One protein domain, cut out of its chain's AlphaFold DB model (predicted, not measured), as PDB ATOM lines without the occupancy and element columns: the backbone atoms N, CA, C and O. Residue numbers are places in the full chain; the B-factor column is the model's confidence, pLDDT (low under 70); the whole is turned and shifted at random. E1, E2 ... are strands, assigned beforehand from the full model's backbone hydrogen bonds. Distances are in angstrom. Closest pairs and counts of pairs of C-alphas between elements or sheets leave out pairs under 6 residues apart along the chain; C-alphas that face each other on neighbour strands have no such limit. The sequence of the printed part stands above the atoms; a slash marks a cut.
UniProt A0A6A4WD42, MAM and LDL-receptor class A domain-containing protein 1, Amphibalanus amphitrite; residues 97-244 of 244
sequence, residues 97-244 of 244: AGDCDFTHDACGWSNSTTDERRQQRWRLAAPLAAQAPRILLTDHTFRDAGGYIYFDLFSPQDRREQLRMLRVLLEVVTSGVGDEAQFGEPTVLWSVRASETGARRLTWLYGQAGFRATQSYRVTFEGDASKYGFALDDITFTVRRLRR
ATOM      1  N   ALA A  97     122.528 133.245 141.787       79.62
ATOM      2  CA  ALA A  97     121.727 133.099 140.577       79.62
ATOM      3  C   ALA A  97     120.233 133.044 140.944       79.62
ATOM      4  O   ALA A  97     119.846 132.261 141.812       79.62
ATOM      5  N   GLY A  98     119.422 133.868 140.279       83.81
ATOM      6  CA  GLY A  98     117.994 134.024 140.563       83.81
ATOM      7  C   GLY A  98     117.654 135.094 141.606       83.81
ATOM      8  O   GLY A  98     116.467 135.361 141.798       83.81
ATOM      9  N   ASP A  99     118.646 135.722 142.252       86.50
ATOM     10  CA  ASP A  99     118.408 136.921 143.063       86.50
ATOM     11  C   ASP A  99     117.760 138.005 142.192       86.50
ATOM     12  O   ASP A  99     118.290 138.335 141.131       86.50
ATOM     13  N   CYS A 100     116.621 138.549 142.628       85.50
ATOM     14  CA  CYS A 100     115.927 139.588 141.876       85.50
ATOM     15  C   CYS A 100     115.071 140.492 142.762       85.50
ATOM     16  O   CYS A 100     114.212 140.017 143.504       85.50
ATOM     17  N   ASP A 101     115.309 141.795 142.639       81.44
ATOM     18  CA  ASP A 101     114.531 142.888 143.238       81.44
ATOM     19  C   ASP A 101     113.641 143.600 142.206       81.44
ATOM     20  O   ASP A 101     112.973 144.577 142.516       81.44
ATOM     21  N   PHE A 102     113.649 143.130 140.955       85.12
ATOM     22  CA  PHE A 102     112.788 143.605 139.874       85.12
ATOM     23  C   PHE A 102     112.857 145.114 139.582       85.12
ATOM     24  O   PHE A 102     111.937 145.662 138.968       85.12
ATOM     25  N   THR A 103     113.917 145.809 140.013       78.19
ATOM     26  CA  THR A 103     114.006 147.271 139.865       78.19
ATOM     27  C   THR A 103     114.335 147.690 138.440       78.19
ATOM     28  O   THR A 103     113.855 148.723 137.977       78.19
ATOM     29  N   HIS A 104     115.145 146.890 137.744       77.12
ATOM     30  CA  HIS A 104     115.618 147.181 136.386       77.12
ATOM     31  C   HIS A 104     115.054 146.200 135.359       77.12
ATOM     32  O   HIS A 104     114.602 146.610 134.290       77.12
ATOM     33  N   ASP A 105     115.056 144.911 135.687       83.62
ATOM     34  CA  ASP A 105     114.615 143.834 134.810       83.62
ATOM     35  C   ASP A 105     114.080 142.635 135.615       83.62
ATOM     36  O   ASP A 105     113.814 142.732 136.810       83.62
ATOM     37  N   ALA A 106     113.865 141.502 134.946       88.06
ATOM     38  CA  ALA A 106     113.415 140.272 135.585       88.06
ATOM     39  C   ALA A 106     114.569 139.353 136.029       88.06
ATOM     40  O   ALA A 106     114.300 138.218 136.382       88.06
ATOM     41  N   CYS A 107     115.837 139.771 135.993       85.19
ATOM     42  CA  CYS A 107     117.003 138.999 136.453       85.19
ATOM     43  C   CYS A 107     117.073 137.542 135.933       85.19
ATOM     44  O   CYS A 107     117.453 136.618 136.657       85.19
ATOM     45  N   GLY A 108     116.648 137.314 134.685       87.69
ATOM     46  CA  GLY A 108     116.567 135.984 134.066       87.69
ATOM     47  C   GLY A 108     115.315 135.168 134.419       87.69
ATOM     48  O   GLY A 108     115.121 134.087 133.861       87.69
ATOM     49  N   TRP A 109     114.439 135.672 135.290       90.06
ATOM     50  CA  TRP A 109     113.101 135.126 135.478       90.06
ATOM     51  C   TRP A 109     112.276 135.308 134.205       90.06
ATOM     52  O   TRP A 109     112.198 136.399 133.635       90.06
ATOM     53  N   SER A 110     111.622 134.239 133.766       91.38
ATOM     54  CA  SER A 110     110.832 134.229 132.538       91.38
ATOM     55  C   SER A 110     109.456 133.607 132.755       91.38
ATOM     56  O   SER A 110     109.239 132.792 133.652       91.38
ATOM     57  N   ASN A 111     108.490 134.033 131.944       90.31
ATOM     58  CA  ASN A 111     107.141 133.485 131.979       90.31
ATOM     59  C   ASN A 111     107.103 132.136 131.265       90.31
ATOM     60  O   ASN A 111     107.332 132.089 130.059       90.31
ATOM     61  N   SER A 112     106.696 131.080 131.967       87.12
ATOM     62  CA  SER A 112     106.553 129.736 131.391       87.12
ATOM     63  C   SER A 112     105.105 129.249 131.287       87.12
ATOM     64  O   SER A 112     104.846 128.083 130.998       87.12
ATOM     65  N   THR A 113     104.122 130.142 131.462       85.31
ATOM     66  CA  THR A 113     102.708 129.829 131.190       85.31
ATOM     67  C   THR A 113     102.501 129.501 129.706       85.31
ATOM     68  O   THR A 113     102.638 130.376 128.847       85.31
ATOM     69  N   THR A 114     102.112 128.262 129.408       74.81
ATOM     70  CA  THR A 114     101.901 127.754 128.037       74.81
ATOM     71  C   THR A 114     100.493 127.989 127.492       74.81
ATOM     72  O   THR A 114     100.273 127.864 126.290       74.81
ATOM     73  N   ASP A 115      99.526 128.351 128.339       74.19
ATOM     74  CA  ASP A 115      98.158 128.631 127.896       74.19
ATOM     75  C   ASP A 115      98.059 130.028 127.262       74.19
ATOM     76  O   ASP A 115      97.745 131.027 127.914       74.19
ATOM     77  N   GLU A 116      98.351 130.097 125.962       64.44
ATOM     78  CA  GLU A 116      98.338 131.335 125.176       64.44
ATOM     79  C   GLU A 116      96.963 132.012 125.123       64.44
ATOM     80  O   GLU A 116      96.882 133.226 124.933       64.44
ATOM     81  N   ARG A 117      95.873 131.257 125.331       62.62
ATOM     82  CA  ARG A 117      94.502 131.781 125.229       62.62
ATOM     83  C   ARG A 117      94.177 132.797 126.313       62.62
ATOM     84  O   ARG A 117      93.301 133.628 126.113       62.62
ATOM     85  N   ARG A 118      94.869 132.722 127.449       63.03
ATOM     86  CA  ARG A 118      94.572 133.526 128.639       63.03
ATOM     87  C   ARG A 118      95.361 134.820 128.720       63.03
ATOM     88  O   ARG A 118      95.027 135.636 129.562       63.03
ATOM     89  N   GLN A 119      96.413 134.988 127.906       68.50
ATOM     90  CA  GLN A 119      97.331 136.148 127.855       68.50
ATOM     91  C   GLN A 119      97.914 136.631 129.206       68.50
ATOM     92  O   GLN A 119      98.755 137.531 129.227       68.50
ATOM     93  N   GLN A 120      97.530 136.015 130.325       77.88
ATOM     94  CA  GLN A 120      97.905 136.408 131.663       77.88
ATOM     95  C   GLN A 120      99.311 135.921 131.964       77.88
ATOM     96  O   GLN A 120      99.616 134.728 131.905       77.88
ATOM     97  N   ARG A 121     100.171 136.877 132.290       85.56
ATOM     98  CA  ARG A 121     101.591 136.661 132.530       85.56
ATOM     99  C   ARG A 121     102.040 137.513 133.709       85.56
ATOM    100  O   ARG A 121     101.403 138.519 134.033       85.56
ATOM    101  N   TRP A 122     103.131 137.099 134.333       87.50
ATOM    102  CA  TRP A 122     103.887 137.926 135.257       87.50
ATOM    103  C   TRP A 122     104.470 139.125 134.512       87.50
ATOM    104  O   TRP A 122     105.011 138.992 133.412       87.50
ATOM    105  N   ARG A 123     104.330 140.304 135.105       86.69
ATOM    106  CA  ARG A 123     104.698 141.597 134.543       86.69
ATOM    107  C   ARG A 123     105.456 142.391 135.590       86.69
ATOM    108  O   ARG A 123     105.074 142.393 136.759       86.69
ATOM    109  N   LEU A 124     106.506 143.083 135.159       85.31
ATOM    110  CA  LEU A 124     107.213 144.027 136.016       85.31
ATOM    111  C   LEU A 124     106.281 145.191 136.369       85.31
ATOM    112  O   LEU A 124     105.576 145.731 135.507       85.31
ATOM    113  N   ALA A 125     106.266 145.566 137.642       78.25
ATOM    114  CA  ALA A 125     105.657 146.803 138.088       78.25
ATOM    115  C   ALA A 125     106.579 147.972 137.745       78.25
ATOM    116  O   ALA A 125     107.753 147.975 138.107       78.25
ATOM    117  N   ALA A 126     106.037 148.962 137.037       66.56
ATOM    118  CA  ALA A 126     106.762 150.157 136.632       66.56
ATOM    119  C   ALA A 126     106.040 151.413 137.155       66.56
ATOM    120  O   ALA A 126     104.822 151.514 136.961       66.56
ATOM    121  N   PRO A 127     106.764 152.402 137.722       53.56
ATOM    122  CA  PRO A 127     106.172 153.569 138.384       53.56
ATOM    123  C   PRO A 127     105.258 154.444 137.508       53.56
ATOM    124  O   PRO A 127     104.410 155.164 138.027       53.56
ATOM    125  N   LEU A 128     105.439 154.416 136.180       51.75
ATOM    126  CA  LEU A 128     104.814 155.350 135.230       51.75
ATOM    127  C   LEU A 128     104.278 154.668 133.957       51.75
ATOM    128  O   LEU A 128     104.201 155.286 132.896       51.75
ATOM    129  N   ALA A 129     103.893 153.394 134.021       51.41
ATOM    130  CA  ALA A 129     103.234 152.766 132.878       51.41
ATOM    131  C   ALA A 129     101.752 153.176 132.810       51.41
ATOM    132  O   ALA A 129     101.025 153.078 133.797       51.41
ATOM    133  N   ALA A 130     101.243 153.476 131.609       47.19
ATOM    134  CA  ALA A 130      99.801 153.566 131.314       47.19
ATOM    135  C   ALA A 130      99.015 152.265 131.638       47.19
ATOM    136  O   ALA A 130      97.798 152.199 131.477       47.19
ATOM    137  N   GLN A 131      99.728 151.223 132.077       52.59
ATOM    138  CA  GLN A 131      99.263 149.892 132.457       52.59
ATOM    139  C   GLN A 131      99.715 149.533 133.885       52.59
ATOM    140  O   GLN A 131      99.953 148.353 134.164       52.59
ATOM    141  N   ALA A 132      99.897 150.536 134.756       53.66
ATOM    142  CA  ALA A 132     100.142 150.328 136.179       53.66
ATOM    143  C   ALA A 132      99.132 149.312 136.744       53.66
ATOM    144  O   ALA A 132      97.962 149.331 136.328       53.66
ATOM    145  N   PRO A 133      99.562 148.412 137.646       52.69
ATOM    146  CA  PRO A 133      98.662 147.435 138.234       52.69
ATOM    147  C   PRO A 133      97.438 148.148 138.810       52.69
ATOM    148  O   PRO A 133      97.552 149.100 139.580       52.69
ATOM    149  N   ARG A 134      96.234 147.678 138.456       56.66
ATOM    150  CA  ARG A 134      95.008 148.137 139.143       56.66
ATOM    151  C   ARG A 134      95.010 147.699 140.608       56.66
ATOM    152  O   ARG A 134      94.288 148.255 141.434       56.66
ATOM    153  N   ILE A 135      95.827 146.696 140.912       54.41
ATOM    154  CA  ILE A 135      96.263 146.352 142.253       54.41
ATOM    155  C   ILE A 135      97.152 147.495 142.769       54.41
ATOM    156  O   ILE A 135      98.295 147.638 142.361       54.41
ATOM    157  N   LEU A 136      96.626 148.305 143.691       55.84
ATOM    158  CA  LEU A 136      97.369 149.365 144.389       55.84
ATOM    159  C   LEU A 136      98.347 148.766 145.422       55.84
ATOM    160  O   LEU A 136      98.237 149.034 146.618       55.84
ATOM    161  N   LEU A 137      99.251 147.895 144.971       57.19
ATOM    162  CA  LEU A 137     100.403 147.438 145.739       57.19
ATOM    163  C   LEU A 137     101.588 148.354 145.433       57.19
ATOM    164  O   LEU A 137     101.807 148.787 144.304       57.19
ATOM    165  N   THR A 138     102.335 148.652 146.479       54.78
ATOM    166  CA  THR A 138     103.587 149.403 146.437       54.78
ATOM    167  C   THR A 138     104.688 148.421 146.824       54.78
ATOM    168  O   THR A 138     104.405 147.560 147.660       54.78
ATOM    169  N   ASP A 139     105.880 148.499 146.234       48.59
ATOM    170  CA  ASP A 139     106.954 147.515 146.455       48.59
ATOM    171  C   ASP A 139     107.297 147.345 147.950       48.59
ATOM    172  O   ASP A 139     107.042 148.227 148.780       48.59
ATOM    173  N   HIS A 140     107.760 146.161 148.342       52.69
ATOM    174  CA  HIS A 140     107.998 145.857 149.749       52.69
ATOM    175  C   HIS A 140     109.303 146.468 150.264       52.69
ATOM    176  O   HIS A 140     109.345 146.973 151.396       52.69
ATOM    177  N   THR A 141     110.352 146.407 149.453       51.75
ATOM    178  CA  THR A 141     111.717 146.830 149.764       51.75
ATOM    179  C   THR A 141     111.796 148.333 149.916       51.75
ATOM    180  O   THR A 141     112.312 148.840 150.921       51.75
ATOM    181  N   PHE A 142     111.249 149.056 148.940       51.88
ATOM    182  CA  PHE A 142     111.381 150.498 148.860       51.88
ATOM    183  C   PHE A 142     110.048 151.220 148.948       51.88
ATOM    184  O   PHE A 142     110.070 152.430 149.105       51.88
ATOM    185  N   ARG A 143     108.894 150.545 148.959       57.16
ATOM    186  CA  ARG A 143     107.587 151.222 148.903       57.16
ATOM    187  C   ARG A 143     107.530 152.248 147.772       57.16
ATOM    188  O   ARG A 143     106.930 153.314 147.939       57.16
ATOM    189  N   ASP A 144     108.101 151.892 146.626       55.34
ATOM    190  CA  ASP A 144     107.959 152.630 145.379       55.34
ATOM    191  C   ASP A 144     106.896 151.988 144.459       55.34
ATOM    192  O   ASP A 144     106.373 150.897 144.705       55.34
ATOM    193  N   ALA A 145     106.502 152.690 143.399       54.56
ATOM    194  CA  ALA A 145     105.483 152.242 142.448       54.56
ATOM    195  C   ALA A 145     105.988 151.179 141.438       54.56
ATOM    196  O   ALA A 145     105.237 150.770 140.551       54.56
ATOM    197  N   GLY A 146     107.234 150.716 141.570       64.38
ATOM    198  CA  GLY A 146     107.849 149.636 140.791       64.38
ATOM    199  C   GLY A 146     108.873 148.868 141.628       64.38
ATOM    200  O   GLY A 146     108.974 149.133 142.816       64.38
ATOM    201  N   GLY A 147     109.618 147.933 141.034       77.12
ATOM    202  CA  GLY A 147     110.548 147.089 141.803       77.12
ATOM    203  C   GLY A 147     109.892 145.841 142.382       77.12
ATOM    204  O   GLY A 147     110.218 145.418 143.470       77.12
ATOM    205  N   TYR A 148     108.909 145.282 141.679       83.38
ATOM    206  CA  TYR A 148     108.331 143.976 141.983       83.38
ATOM    207  C   TYR A 148     107.746 143.380 140.703       83.38
ATOM    208  O   TYR A 148     107.521 144.085 139.713       83.38
ATOM    209  N   ILE A 149     107.451 142.085 140.713       88.06
ATOM    210  CA  ILE A 149     106.758 141.413 139.616       88.06
ATOM    211  C   ILE A 149     105.379 140.952 140.079       88.06
ATOM    212  O   ILE A 149     105.199 140.511 141.211       88.06
ATOM    213  N   TYR A 150     104.370 141.060 139.223       87.38
ATOM    214  CA  TYR A 150     103.003 140.689 139.579       87.38
ATOM    215  C   TYR A 150     102.247 140.100 138.399       87.38
ATOM    216  O   TYR A 150     102.594 140.308 137.240       87.38
ATOM    217  N   PHE A 151     101.151 139.418 138.694       85.44
ATOM    218  CA  PHE A 151     100.084 139.207 137.728       85.44
ATOM    219  C   PHE A 151      98.752 139.542 138.394       85.44
ATOM    220  O   PHE A 151      98.581 139.343 139.597       85.44
ATOM    221  N   ASP A 152      97.803 140.058 137.620       80.00
ATOM    222  CA  ASP A 152      96.456 140.367 138.090       80.00
ATOM    223  C   ASP A 152      95.408 139.955 137.064       80.00
ATOM    224  O   ASP A 152      95.691 139.899 135.879       80.00
ATOM    225  N   LEU A 153      94.194 139.661 137.518       74.88
ATOM    226  CA  LEU A 153      93.096 139.236 136.650       74.88
ATOM    227  C   LEU A 153      92.206 140.407 136.198       74.88
ATOM    228  O   LEU A 153      91.058 140.207 135.801       74.88
ATOM    229  N   PHE A 154      92.703 141.647 136.282       69.06
ATOM    230  CA  PHE A 154      91.930 142.856 135.974       69.06
ATOM    231  C   PHE A 154      92.103 143.343 134.529       69.06
ATOM    232  O   PHE A 154      91.715 144.474 134.208       69.06
ATOM    233  N   SER A 155      92.646 142.500 133.645       59.78
ATOM    234  CA  SER A 155      92.779 142.807 132.223       59.78
ATOM    235  C   SER A 155      91.403 143.099 131.586       59.78
ATOM    236  O   SER A 155      90.448 142.344 131.789       59.78
ATOM    237  N   PRO A 156      91.250 144.183 130.793       50.56
ATOM    238  CA  PRO A 156      89.971 144.575 130.186       50.56
ATOM    239  C   PRO A 156      89.313 143.506 129.298       50.56
ATOM    240  O   PRO A 156      88.108 143.605 129.036       50.56
ATOM    241  N   GLN A 157      90.092 142.525 128.831       52.47
ATOM    242  CA  GLN A 157      89.656 141.462 127.926       52.47
ATOM    243  C   GLN A 157      88.925 140.312 128.654       52.47
ATOM    244  O   GLN A 157      88.053 139.685 128.056       52.47
ATOM    245  N   ASP A 158      89.139 140.128 129.964       53.09
ATOM    246  CA  ASP A 158      88.711 138.926 130.711       53.09
ATOM    247  C   ASP A 158      87.414 139.073 131.514       53.09
ATOM    248  O   ASP A 158      87.076 138.233 132.351       53.09
ATOM    249  N   ARG A 159      86.603 140.104 131.240       52.06
ATOM    250  CA  ARG A 159      85.321 140.335 131.946       52.06
ATOM    251  C   ARG A 159      84.325 139.163 131.885       52.06
ATOM    252  O   ARG A 159      83.319 139.209 132.584       52.06
ATOM    253  N   ARG A 160      84.574 138.135 131.067       53.19
ATOM    254  CA  ARG A 160      83.697 136.966 130.890       53.19
ATOM    255  C   ARG A 160      84.223 135.661 131.512       53.19
ATOM    256  O   ARG A 160      83.428 134.737 131.643       53.19
ATOM    257  N   GLU A 161      85.486 135.581 131.950       54.44
ATOM    258  CA  GLU A 161      86.098 134.330 132.457       54.44
ATOM    259  C   GLU A 161      86.422 134.323 133.967       54.44
ATOM    260  O   GLU A 161      86.986 133.354 134.473       54.44
ATOM    261  N   GLN A 162      85.979 135.345 134.714       55.06
ATOM    262  CA  GLN A 162      86.257 135.607 136.146       55.06
ATOM    263  C   GLN A 162      85.841 134.504 137.155       55.06
ATOM    264  O   GLN A 162      85.877 134.727 138.361       55.06
ATOM    265  N   LEU A 163      85.411 133.325 136.698       53.47
ATOM    266  CA  LEU A 163      84.989 132.196 137.537       53.47
ATOM    267  C   LEU A 163      85.922 130.976 137.451       53.47
ATOM    268  O   LEU A 163      85.689 129.998 138.160       53.47
ATOM    269  N   ARG A 164      86.958 130.992 136.601       67.81
ATOM    270  CA  ARG A 164      87.909 129.874 136.466       67.81
ATOM    271  C   ARG A 164      89.237 130.202 137.143       67.81
ATOM    272  O   ARG A 164      89.717 131.325 137.052       67.81
ATOM    273  N   MET A 165      89.813 129.210 137.822       71.06
ATOM    274  CA  MET A 165      91.155 129.303 138.401       71.06
ATOM    275  C   MET A 165      92.206 129.379 137.288       71.06
ATOM    276  O   MET A 165      92.179 128.585 136.343       71.06
ATOM    277  N   LEU A 166      93.079 130.383 137.373       74.81
ATOM    278  CA  LEU A 166      94.111 130.703 136.395       74.81
ATOM    279  C   LEU A 166      95.487 130.437 136.995       74.81
ATOM    280  O   LEU A 166      95.867 131.066 137.979       74.81
ATOM    281  N   ARG A 167      96.228 129.537 136.343       83.44
ATOM    282  CA  ARG A 167      97.589 129.136 136.700       83.44
ATOM    283  C   ARG A 167      98.608 129.955 135.907       83.44
ATOM    284  O   ARG A 167      98.591 129.911 134.675       83.44
ATOM    285  N   VAL A 168      99.496 130.674 136.592       81.62
ATOM    286  CA  VAL A 168     100.545 131.512 135.980       81.62
ATOM    287  C   VAL A 168     101.918 131.144 136.543       81.62
ATOM    288  O   VAL A 168     102.089 131.093 137.760       81.62
ATOM    289  N   LEU A 169     102.895 130.903 135.666       87.44
ATOM    290  CA  LEU A 169     104.218 130.383 136.017       87.44
ATOM    291  C   LEU A 169     105.327 131.400 135.721       87.44
ATOM    292  O   LEU A 169     105.379 131.967 134.626       87.44
ATOM    293  N   LEU A 170     106.217 131.595 136.692       85.62
ATOM    294  CA  LEU A 170     107.468 132.348 136.569       85.62
ATOM    295  C   LEU A 170     108.627 131.420 136.925       85.62
ATOM    296  O   LEU A 170     108.595 130.808 137.990       85.62
ATOM    297  N   GLU A 171     109.647 131.315 136.077       88.81
ATOM    298  CA  GLU A 171     110.755 130.385 136.299       88.81
ATOM    299  C   GLU A 171     112.139 130.985 136.073       88.81
ATOM    300  O   GLU A 171     112.316 131.879 135.247       88.81
ATOM    301  N   VAL A 172     113.123 130.445 136.795       86.06
ATOM    302  CA  VAL A 172     114.552 130.701 136.586       86.06
ATOM    303  C   VAL A 172     115.330 129.393 136.699       86.06
ATOM    304  O   VAL A 172     114.994 128.514 137.501       86.06
ATOM    305  N   VAL A 173     116.389 129.265 135.903       83.38
ATOM    306  CA  VAL A 173     117.326 128.139 135.953       83.38
ATOM    307  C   VAL A 173     118.642 128.617 136.549       83.38
ATOM    308  O   VAL A 173     119.242 129.579 136.075       83.38
ATOM    309  N   THR A 174     119.129 127.931 137.583       75.75
ATOM    310  CA  THR A 174     120.439 128.248 138.156       75.75
ATOM    311  C   THR A 174     121.526 127.601 137.293       75.75
ATOM    312  O   THR A 174     121.659 126.374 137.279       75.75
ATOM    313  N   SER A 175     122.246 128.433 136.537       69.75
ATOM    314  CA  SER A 175     123.227 128.092 135.492       69.75
ATOM    315  C   SER A 175     124.085 126.845 135.757       69.75
ATOM    316  O   SER A 175     124.603 126.657 136.859       69.75
ATOM    317  N   GLY A 176     124.279 126.043 134.704       53.78
ATOM    318  CA  GLY A 176     125.148 124.859 134.667       53.78
ATOM    319  C   GLY A 176     124.861 123.889 133.511       53.78
ATOM    320  O   GLY A 176     125.662 122.996 133.261       53.78
ATOM    321  N   VAL A 177     123.753 124.056 132.785       48.28
ATOM    322  CA  VAL A 177     123.379 123.200 131.651       48.28
ATOM    323  C   VAL A 177     122.837 124.089 130.534       48.28
ATOM    324  O   VAL A 177     122.147 125.063 130.830       48.28
ATOM    325  N   GLY A 178     123.180 123.776 129.280       50.31
ATOM    326  CA  GLY A 178     122.572 124.405 128.104       50.31
ATOM    327  C   GLY A 178     121.054 124.209 128.078       50.31
ATOM    328  O   GLY A 178     120.513 123.412 128.846       50.31
ATOM    329  N   ASP A 179     120.384 124.928 127.182       53.00
ATOM    330  CA  ASP A 179     118.926 125.118 127.108       53.00
ATOM    331  C   ASP A 179     118.055 123.834 126.990       53.00
ATOM    332  O   ASP A 179     116.833 123.920 126.907       53.00
ATOM    333  N   GLU A 180     118.644 122.632 127.052       54.66
ATOM    334  CA  GLU A 180     117.989 121.316 126.941       54.66
ATOM    335  C   GLU A 180     118.025 120.463 128.229       54.66
ATOM    336  O   GLU A 180     117.851 119.242 128.192       54.66
ATOM    337  N   ALA A 181     118.252 121.059 129.401       62.25
ATOM    338  CA  ALA A 181     118.181 120.312 130.657       62.25
ATOM    339  C   ALA A 181     116.767 119.736 130.893       62.25
ATOM    340  O   ALA A 181     115.815 120.478 131.154       62.25
ATOM    341  N   GLN A 182     116.625 118.406 130.856       69.44
ATOM    342  CA  GLN A 182     115.414 117.724 131.319       69.44
ATOM    343  C   GLN A 182     115.371 117.764 132.850       69.44
ATOM    344  O   GLN A 182     116.067 117.013 133.532       69.44
ATOM    345  N   PHE A 183     114.560 118.668 133.395       78.88
ATOM    346  CA  PHE A 183     114.266 118.701 134.825       78.88
ATOM    347  C   PHE A 183     113.217 117.632 135.159       78.88
ATOM    348  O   PHE A 183     112.282 117.416 134.392       78.88
ATOM    349  N   GLY A 184     113.390 116.953 136.297       82.19
ATOM    350  CA  GLY A 184     112.412 115.984 136.799       82.19
ATOM    351  C   GLY A 184     111.129 116.639 137.323       82.19
ATOM    352  O   GLY A 184     110.949 117.854 137.236       82.19
ATOM    353  N   GLU A 185     110.250 115.825 137.910       85.62
ATOM    354  CA  GLU A 185     108.978 116.292 138.477       85.62
ATOM    355  C   GLU A 185     109.179 117.378 139.556       85.62
ATOM    356  O   GLU A 185     110.030 117.228 140.445       85.62
ATOM    357  N   PRO A 186     108.393 118.472 139.520       88.62
ATOM    358  CA  PRO A 186     108.526 119.563 140.471       88.62
ATOM    359  C   PRO A 186     108.089 119.130 141.875       88.62
ATOM    360  O   PRO A 186     107.075 118.465 142.067       88.62
ATOM    361  N   THR A 187     108.839 119.567 142.886       91.19
ATOM    362  CA  THR A 187     108.476 119.389 144.299       91.19
ATOM    363  C   THR A 187     108.040 120.723 144.891       91.19
ATOM    364  O   THR A 187     108.748 121.721 144.765       91.19
ATOM    365  N   VAL A 188     106.895 120.745 145.577       92.69
ATOM    366  CA  VAL A 188     106.413 121.951 146.265       92.69
ATOM    367  C   VAL A 188     107.269 122.206 147.504       92.69
ATOM    368  O   VAL A 188     107.248 121.426 148.455       92.69
ATOM    369  N   LEU A 189     108.016 123.311 147.497       92.62
ATOM    370  CA  LEU A 189     108.864 123.713 148.623       92.62
ATOM    371  C   LEU A 189     108.096 124.509 149.685       92.62
ATOM    372  O   LEU A 189     108.378 124.395 150.876       92.62
ATOM    373  N   TRP A 190     107.146 125.337 149.248       92.00
ATOM    374  CA  TRP A 190     106.330 126.194 150.101       92.00
ATOM    375  C   TRP A 190     105.064 126.627 149.359       92.00
ATOM    376  O   TRP A 190     105.067 126.731 148.133       92.00
ATOM    377  N   SER A 191     103.989 126.888 150.101       91.56
ATOM    378  CA  SER A 191     102.745 127.429 149.558       91.56
ATOM    379  C   SER A 191     102.042 128.330 150.571       91.56
ATOM    380  O   SER A 191     102.176 128.170 151.785       91.56
ATOM    381  N   VAL A 192     101.271 129.287 150.056       89.69
ATOM    382  CA  VAL A 192     100.400 130.162 150.841       89.69
ATOM    383  C   VAL A 192      99.064 130.305 150.130       89.69
ATOM    384  O   VAL A 192      99.004 130.420 148.907       89.69
ATOM    385  N   ARG A 193      97.975 130.319 150.898       88.38
ATOM    386  CA  ARG A 193      96.632 130.587 150.382       88.38
ATOM    387  C   ARG A 193      96.127 131.890 150.953       88.38
ATOM    388  O   ARG A 193      95.982 132.011 152.165       88.38
ATOM    389  N   ALA A 194      95.791 132.842 150.087       82.75
ATOM    390  CA  ALA A 194      95.300 134.152 150.512       82.75
ATOM    391  C   ALA A 194      94.102 134.050 151.481       82.75
ATOM    392  O   ALA A 194      94.038 134.807 152.449       82.75
ATOM    393  N   SER A 195      93.213 133.066 151.292       82.62
ATOM    394  CA  SER A 195      92.064 132.793 152.172       82.62
ATOM    395  C   SER A 195      92.436 132.434 153.612       82.62
ATOM    396  O   SER A 195      91.638 132.656 154.517       82.62
ATOM    397  N   GLU A 196      93.630 131.889 153.836       86.38
ATOM    398  CA  GLU A 196      94.097 131.405 155.142       86.38
ATOM    399  C   GLU A 196      94.967 132.444 155.869       86.38
ATOM    400  O   GLU A 196      95.243 132.310 157.056       86.38
ATOM    401  N   THR A 197      95.359 133.524 155.188       81.62
ATOM    402  CA  THR A 197      96.219 134.575 155.766       81.62
ATOM    403  C   THR A 197      95.482 135.521 156.716       81.62
ATOM    404  O   THR A 197      96.113 136.298 157.428       81.62
ATOM    405  N   GLY A 198      94.143 135.527 156.691       77.94
ATOM    406  CA  GLY A 198      93.325 136.510 157.412       77.94
ATOM    407  C   GLY A 198      93.481 137.955 156.911       77.94
ATOM    408  O   GLY A 198      92.881 138.872 157.479       77.94
ATOM    409  N   ALA A 199      94.259 138.183 155.845       71.44
ATOM    410  CA  ALA A 199      94.504 139.502 155.294       71.44
ATOM    411  C   ALA A 199      93.223 140.059 154.657       71.44
ATOM    412  O   ALA A 199      92.720 139.567 153.651       71.44
ATOM    413  N   ARG A 200      92.683 141.129 155.249       68.81
ATOM    414  CA  ARG A 200      91.495 141.835 154.731       68.81
ATOM    415  C   ARG A 200      91.812 142.788 153.576       68.81
ATOM    416  O   ARG A 200      90.901 143.388 153.008       68.81
ATOM    417  N   ARG A 201      93.098 142.996 153.287       71.75
ATOM    418  CA  ARG A 201      93.637 143.910 152.274       71.75
ATOM    419  C   ARG A 201      94.911 143.312 151.690       71.75
ATOM    420  O   ARG A 201      95.502 142.419 152.290       71.75
ATOM    421  N   LEU A 202      95.326 143.841 150.544       73.94
ATOM    422  CA  LEU A 202      96.601 143.517 149.912       73.94
ATOM    423  C   LEU A 202      97.745 143.799 150.898       73.94
ATOM    424  O   LEU A 202      97.833 144.902 151.439       73.94
ATOM    425  N   THR A 203      98.575 142.794 151.163       77.88
ATOM    426  CA  THR A 203      99.702 142.886 152.093       77.88
ATOM    427  C   THR A 203     100.850 142.022 151.604       77.88
ATOM    428  O   THR A 203     100.625 140.950 151.043       77.88
ATOM    429  N   TRP A 204     102.074 142.469 151.865       81.06
ATOM    430  CA  TRP A 204     103.265 141.652 151.683       81.06
ATOM    431  C   TRP A 204     103.383 140.632 152.809       81.06
ATOM    432  O   TRP A 204     103.114 140.945 153.973       81.06
ATOM    433  N   LEU A 205     103.779 139.413 152.449       84.00
ATOM    434  CA  LEU A 205     104.046 138.320 153.375       84.00
ATOM    435  C   LEU A 205     105.430 137.760 153.076       84.00
ATOM    436  O   LEU A 205     105.761 137.495 151.924       84.00
ATOM    437  N   TYR A 206     106.218 137.558 154.126       84.00
ATOM    438  CA  TYR A 206     107.516 136.916 154.004       84.00
ATOM    439  C   TYR A 206     107.354 135.396 153.918       84.00
ATOM    440  O   TYR A 206     106.655 134.794 154.737       84.00
ATOM    441  N   GLY A 207     108.031 134.785 152.949       84.00
ATOM    442  CA  GLY A 207     108.123 133.339 152.785       84.00
ATOM    443  C   GLY A 207     109.580 132.891 152.775       84.00
ATOM    444  O   GLY A 207     110.441 133.556 152.205       84.00
ATOM    445  N   GLN A 208     109.860 131.745 153.392       88.56
ATOM    446  CA  GLN A 208     111.171 131.111 153.332       88.56
ATOM    447  C   GLN A 208     111.003 129.603 153.195       88.56
ATOM    448  O   GLN A 208     110.266 128.980 153.958       88.56
ATOM    449  N   ALA A 209     111.742 129.020 152.258       89.94
ATOM    450  CA  ALA A 209     111.819 127.582 152.073       89.94
ATOM    451  C   ALA A 209     113.283 127.143 151.999       89.94
ATOM    452  O   ALA A 209     114.117 127.808 151.386       89.94
ATOM    453  N   GLY A 210     113.597 126.020 152.642       88.75
ATOM    454  CA  GLY A 210     114.895 125.370 152.522       88.75
ATOM    455  C   GLY A 210     114.791 124.173 151.589       88.75
ATOM    456  O   GLY A 210     113.878 123.366 151.720       88.75
ATOM    457  N   PHE A 211     115.753 124.023 150.688       86.50
ATOM    458  CA  PHE A 211     115.892 122.826 149.865       86.50
ATOM    459  C   PHE A 211     117.367 122.451 149.733       86.50
ATOM    460  O   PHE A 211     118.265 123.236 150.049       86.50
ATOM    461  N   ARG A 212     117.622 121.212 149.312       85.94
ATOM    462  CA  ARG A 212     118.969 120.721 149.021       85.94
ATOM    463  C   ARG A 212     119.070 120.468 147.530       85.94
ATOM    464  O   ARG A 212     118.294 119.686 146.997       85.94
ATOM    465  N   ALA A 213     120.054 121.088 146.896       78.81
ATOM    466  CA  ALA A 213     120.404 120.827 145.513       78.81
ATOM    467  C   ALA A 213     121.885 120.455 145.424       78.81
ATOM    468  O   ALA A 213     122.741 121.115 146.018       78.81
ATOM    469  N   THR A 214     122.175 119.370 144.712       78.12
ATOM    470  CA  THR A 214     123.536 118.907 144.392       78.12
ATOM    471  C   THR A 214     123.894 119.138 142.924       78.12
ATOM    472  O   THR A 214     125.049 118.964 142.548       78.12
ATOM    473  N   GLN A 215     122.912 119.534 142.113       79.19
ATOM    474  CA  GLN A 215     123.011 119.848 140.690       79.19
ATOM    475  C   GLN A 215     122.225 121.136 140.407       79.19
ATOM    476  O   GLN A 215     121.562 121.666 141.305       79.19
ATOM    477  N   SER A 216     122.293 121.632 139.170       80.06
ATOM    478  CA  SER A 216     121.447 122.731 138.702       80.06
ATOM    479  C   SER A 216     119.968 122.410 138.901       80.06
ATOM    480  O   SER A 216     119.533 121.270 138.745       80.06
ATOM    481  N   TYR A 217     119.193 123.429 139.246       84.19
ATOM    482  CA  TYR A 217     117.768 123.302 139.501       84.19
ATOM    483  C   TYR A 217     117.007 124.437 138.821       84.19
ATOM    484  O   TYR A 217     117.560 125.492 138.500       84.19
ATOM    485  N   ARG A 218     115.716 124.188 138.608       88.38
ATOM    486  CA  ARG A 218     114.744 125.182 138.174       88.38
ATOM    487  C   ARG A 218     113.887 125.563 139.369       88.38
ATOM    488  O   ARG A 218     113.395 124.686 140.076       88.38
ATOM    489  N   VAL A 219     113.710 126.858 139.579       90.75
ATOM    490  CA  VAL A 219     112.724 127.371 140.531       90.75
ATOM    491  C   VAL A 219     111.546 127.886 139.738       90.75
ATOM    492  O   VAL A 219     111.737 128.655 138.799       90.75
ATOM    493  N   THR A 220     110.344 127.473 140.126       91.81
ATOM    494  CA  THR A 220     109.099 127.924 139.512       91.81
ATOM    495  C   THR A 220     108.186 128.477 140.593       91.81
ATOM    496  O   THR A 220     107.847 127.776 141.546       91.81
ATOM    497  N   PHE A 221     107.772 129.730 140.435       93.38
ATOM    498  CA  PHE A 221     106.651 130.290 141.169       93.38
ATOM    499  C   PHE A 221     105.372 130.043 140.390       93.38
ATOM    500  O   PHE A 221     105.259 130.398 139.217       93.38
ATOM    501  N   GLU A 222     104.404 129.450 141.072       91.81
ATOM    502  CA  GLU A 222     103.083 129.177 140.540       91.81
ATOM    503  C   GLU A 222     102.049 129.998 141.300       91.81
ATOM    504  O   GLU A 222     101.886 129.852 142.512       91.81
ATOM    505  N   GLY A 223     101.354 130.870 140.578       89.25
ATOM    506  CA  GLY A 223     100.193 131.579 141.085       89.25
ATOM    507  C   GLY A 223      98.911 130.948 140.567       89.25
ATOM    508  O   GLY A 223      98.764 130.785 139.358       89.25
ATOM    509  N   ASP A 224      97.983 130.646 141.473       87.50
ATOM    510  CA  ASP A 224      96.620 130.229 141.139       87.50
ATOM    511  C   ASP A 224      95.621 131.263 141.680       87.50
ATOM    512  O   ASP A 224      95.534 131.488 142.893       87.50
ATOM    513  N   ALA A 225      94.907 131.947 140.782       82.25
ATOM    514  CA  ALA A 225      93.966 133.006 141.139       82.25
ATOM    515  C   ALA A 225      92.640 132.906 140.372       82.25
ATOM    516  O   ALA A 225      92.600 132.517 139.210       82.25
ATOM    517  N   SER A 226      91.551 133.350 141.010       77.19
ATOM    518  CA  SER A 226      90.213 133.450 140.398       77.19
ATOM    519  C   SER A 226      89.597 134.856 140.429       77.19
ATOM    520  O   SER A 226      88.600 135.094 139.760       77.19
ATOM    521  N   LYS A 227      90.159 135.803 141.202       72.88
ATOM    522  CA  LYS A 227      89.579 137.156 141.364       72.88
ATOM    523  C   LYS A 227      90.579 138.316 141.392       72.88
ATOM    524  O   LYS A 227      90.252 139.394 140.910       72.88
ATOM    525  N   TYR A 228      91.747 138.126 142.005       78.62
ATOM    526  CA  TYR A 228      92.753 139.179 142.190       78.62
ATOM    527  C   TYR A 228      94.045 138.817 141.464       78.62
ATOM    528  O   TYR A 228      94.049 138.716 140.248       78.62
ATOM    529  N   GLY A 229      95.135 138.641 142.193       83.06
ATOM    530  CA  GLY A 229      96.458 138.415 141.654       83.06
ATOM    531  C   GLY A 229      97.447 138.241 142.791       83.06
ATOM    532  O   GLY A 229      97.076 138.349 143.965       83.06
ATOM    533  N   PHE A 230      98.695 137.991 142.431       87.12
ATOM    534  CA  PHE A 230      99.803 137.891 143.370       87.12
ATOM    535  C   PHE A 230     100.952 138.765 142.883       87.12
ATOM    536  O   PHE A 230     101.079 139.044 141.689       87.12
ATOM    537  N   ALA A 231     101.779 139.187 143.829       87.94
ATOM    538  CA  ALA A 231     103.008 139.913 143.575       87.94
ATOM    539  C   ALA A 231     104.155 139.225 144.317       87.94
ATOM    540  O   ALA A 231     103.948 138.645 145.387       87.94
ATOM    541  N   LEU A 232     105.341 139.281 143.725       89.19
ATOM    542  CA  LEU A 232     106.594 138.780 144.265       89.19
ATOM    543  C   LEU A 232     107.626 139.894 144.207       89.19
ATOM    544  O   LEU A 232     107.645 140.684 143.265       89.19
ATOM    545  N   ASP A 233     108.474 139.917 145.220       86.31
ATOM    546  CA  ASP A 233     109.490 140.934 145.415       86.31
ATOM    547  C   ASP A 233     110.633 140.354 146.267       86.31
ATOM    548  O   ASP A 233     110.427 139.352 146.963       86.31
ATOM    549  N   ASP A 234     111.820 140.957 146.204       82.75
ATOM    550  CA  ASP A 234     113.007 140.615 147.001       82.75
ATOM    551  C   ASP A 234     113.397 139.124 147.000       82.75
ATOM    552  O   ASP A 234     113.756 138.536 148.031       82.75
ATOM    553  N   ILE A 235     113.376 138.474 145.835       87.94
ATOM    554  CA  ILE A 235     113.761 137.064 145.756       87.94
ATOM    555  C   ILE A 235     115.262 136.946 146.015       87.94
ATOM    556  O   ILE A 235     116.083 137.576 145.348       87.94
ATOM    557  N   THR A 236     115.626 136.139 147.014       84.81
ATOM    558  CA  THR A 236     117.017 135.960 147.438       84.81
ATOM    559  C   THR A 236     117.328 134.501 147.746       84.81
ATOM    560  O   THR A 236     116.647 133.858 148.547       84.81
ATOM    561  N   PHE A 237     118.419 133.998 147.174       84.69
ATOM    562  CA  PHE A 237     118.955 132.671 147.438       84.69
ATOM    563  C   PHE A 237     120.183 132.757 148.344       84.69
ATOM    564  O   PHE A 237     121.171 133.421 148.052       84.69
ATOM    565  N   THR A 238     120.158 132.033 149.464       78.06
ATOM    566  CA  THR A 238     121.317 131.924 150.364       78.06
ATOM    567  C   THR A 238     121.842 130.496 150.380       78.06
ATOM    568  O   THR A 238     121.195 129.585 150.896       78.06
ATOM    569  N   VAL A 239     123.059 130.296 149.874       73.81
ATOM    570  CA  VAL A 239     123.719 128.985 149.915       73.81
ATOM    571  C   VAL A 239     124.371 128.776 151.280       73.81
ATOM    572  O   VAL A 239     125.297 129.489 151.660       73.81
ATOM    573  N   ARG A 240     123.934 127.746 152.013       69.56
ATOM    574  CA  ARG A 240     124.604 127.285 153.239       69.56
ATOM    575  C   ARG A 240     125.331 125.977 152.970       69.56
ATOM    576  O   ARG A 240     124.698 124.941 152.788       69.56
ATOM    577  N   ARG A 241     126.668 126.000 152.990       61.06
ATOM    578  CA  ARG A 241     127.447 124.756 153.061       61.06
ATOM    579  C   ARG A 241     127.250 124.157 154.454       61.06
ATOM    580  O   ARG A 241     127.605 124.788 155.447       61.06
ATOM    581  N   LEU A 242     126.675 122.959 154.530       54.97
ATOM    582  CA  LEU A 242     126.660 122.191 155.774       54.97
ATOM    583  C   LEU A 242     128.119 121.883 156.136       54.97
ATOM    584  O   LEU A 242     128.843 121.301 155.326       54.97
ATOM    585  N   ARG A 243     128.566 122.326 157.317       51.00
ATOM    586  CA  ARG A 243     129.848 121.877 157.869       51.00
ATOM    587  C   ARG A 243     129.734 120.363 158.072       51.00
ATOM    588  O   ARG A 243     128.753 119.920 158.669       51.00
ATOM    589  N   ARG A 244     130.661 119.611 157.474       41.25
ATOM    590  CA  ARG A 244     130.820 118.178 157.743       41.25
ATOM    591  C   ARG A 244     131.342 117.981 159.157       41.25
ATOM    592  O   ARG A 244     132.118 118.861 159.597       41.25
TER     593      ARG A 244
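What this domain is: This is residues 97 to 244 of the 244 residues of the protein "MAM and LDL-receptor class A domain-containing protein 1" of Amphibalanus amphitrite (UniProt A0A6A4WD42). Little regular structure: two narrow two-strand ribbons, the long hairpin E2-E3 and the shorter pair E1-E4, run roughly lengthwise through a body made mostly of long loops, and a tail ending at Arg 244 adds to its length. The printed part has 148 residues, 24 of them in four named strands, E1 to E4 in chain order, with no named helix; both sheets are antiparallel and the class is all strand. It is compact, radius of gyration of the C-alphas 16.3 A, yet elongated, spanning 53 by 34 by 32 A.

How they stand to each other: E2, residues 166 to 173, and E3, residues 218 to 225, form an antiparallel hairpin at 164 degrees; N 168 and O 223 are within hydrogen-bond range at 2.9 A. E1, residues 149 to 152, and E4, residues 229 to 232, are antiparallel at 176 degrees, with N 149 and O 232 at 2.9 A. The closest C-alphas of E3 and E4, Gly 223 and Phe 230, are 6.7 A apart. Residues 110 to 111 pair antiparallel with residues 170 to 171 of E2.

Where its parts are: E2 is 23.4 A long from C-alpha 166 at (94.111, 130.703, 136.395), E3 22.4 A, E1 and E4 10.5 A each; E4 ends at C-alpha 232, (106.594, 138.780, 144.265).

The domain as a whole: The C-alphas of Arg 160 and Arg 244, the two farthest apart, are 57.4 A apart. The printed part has no cut; E1 to E2 and E2 to E3 are long links, E3 to E4 tight. Mean pLDDT of the printed part is 74.6, with 50 residues under 70, among them residues 126 to 146.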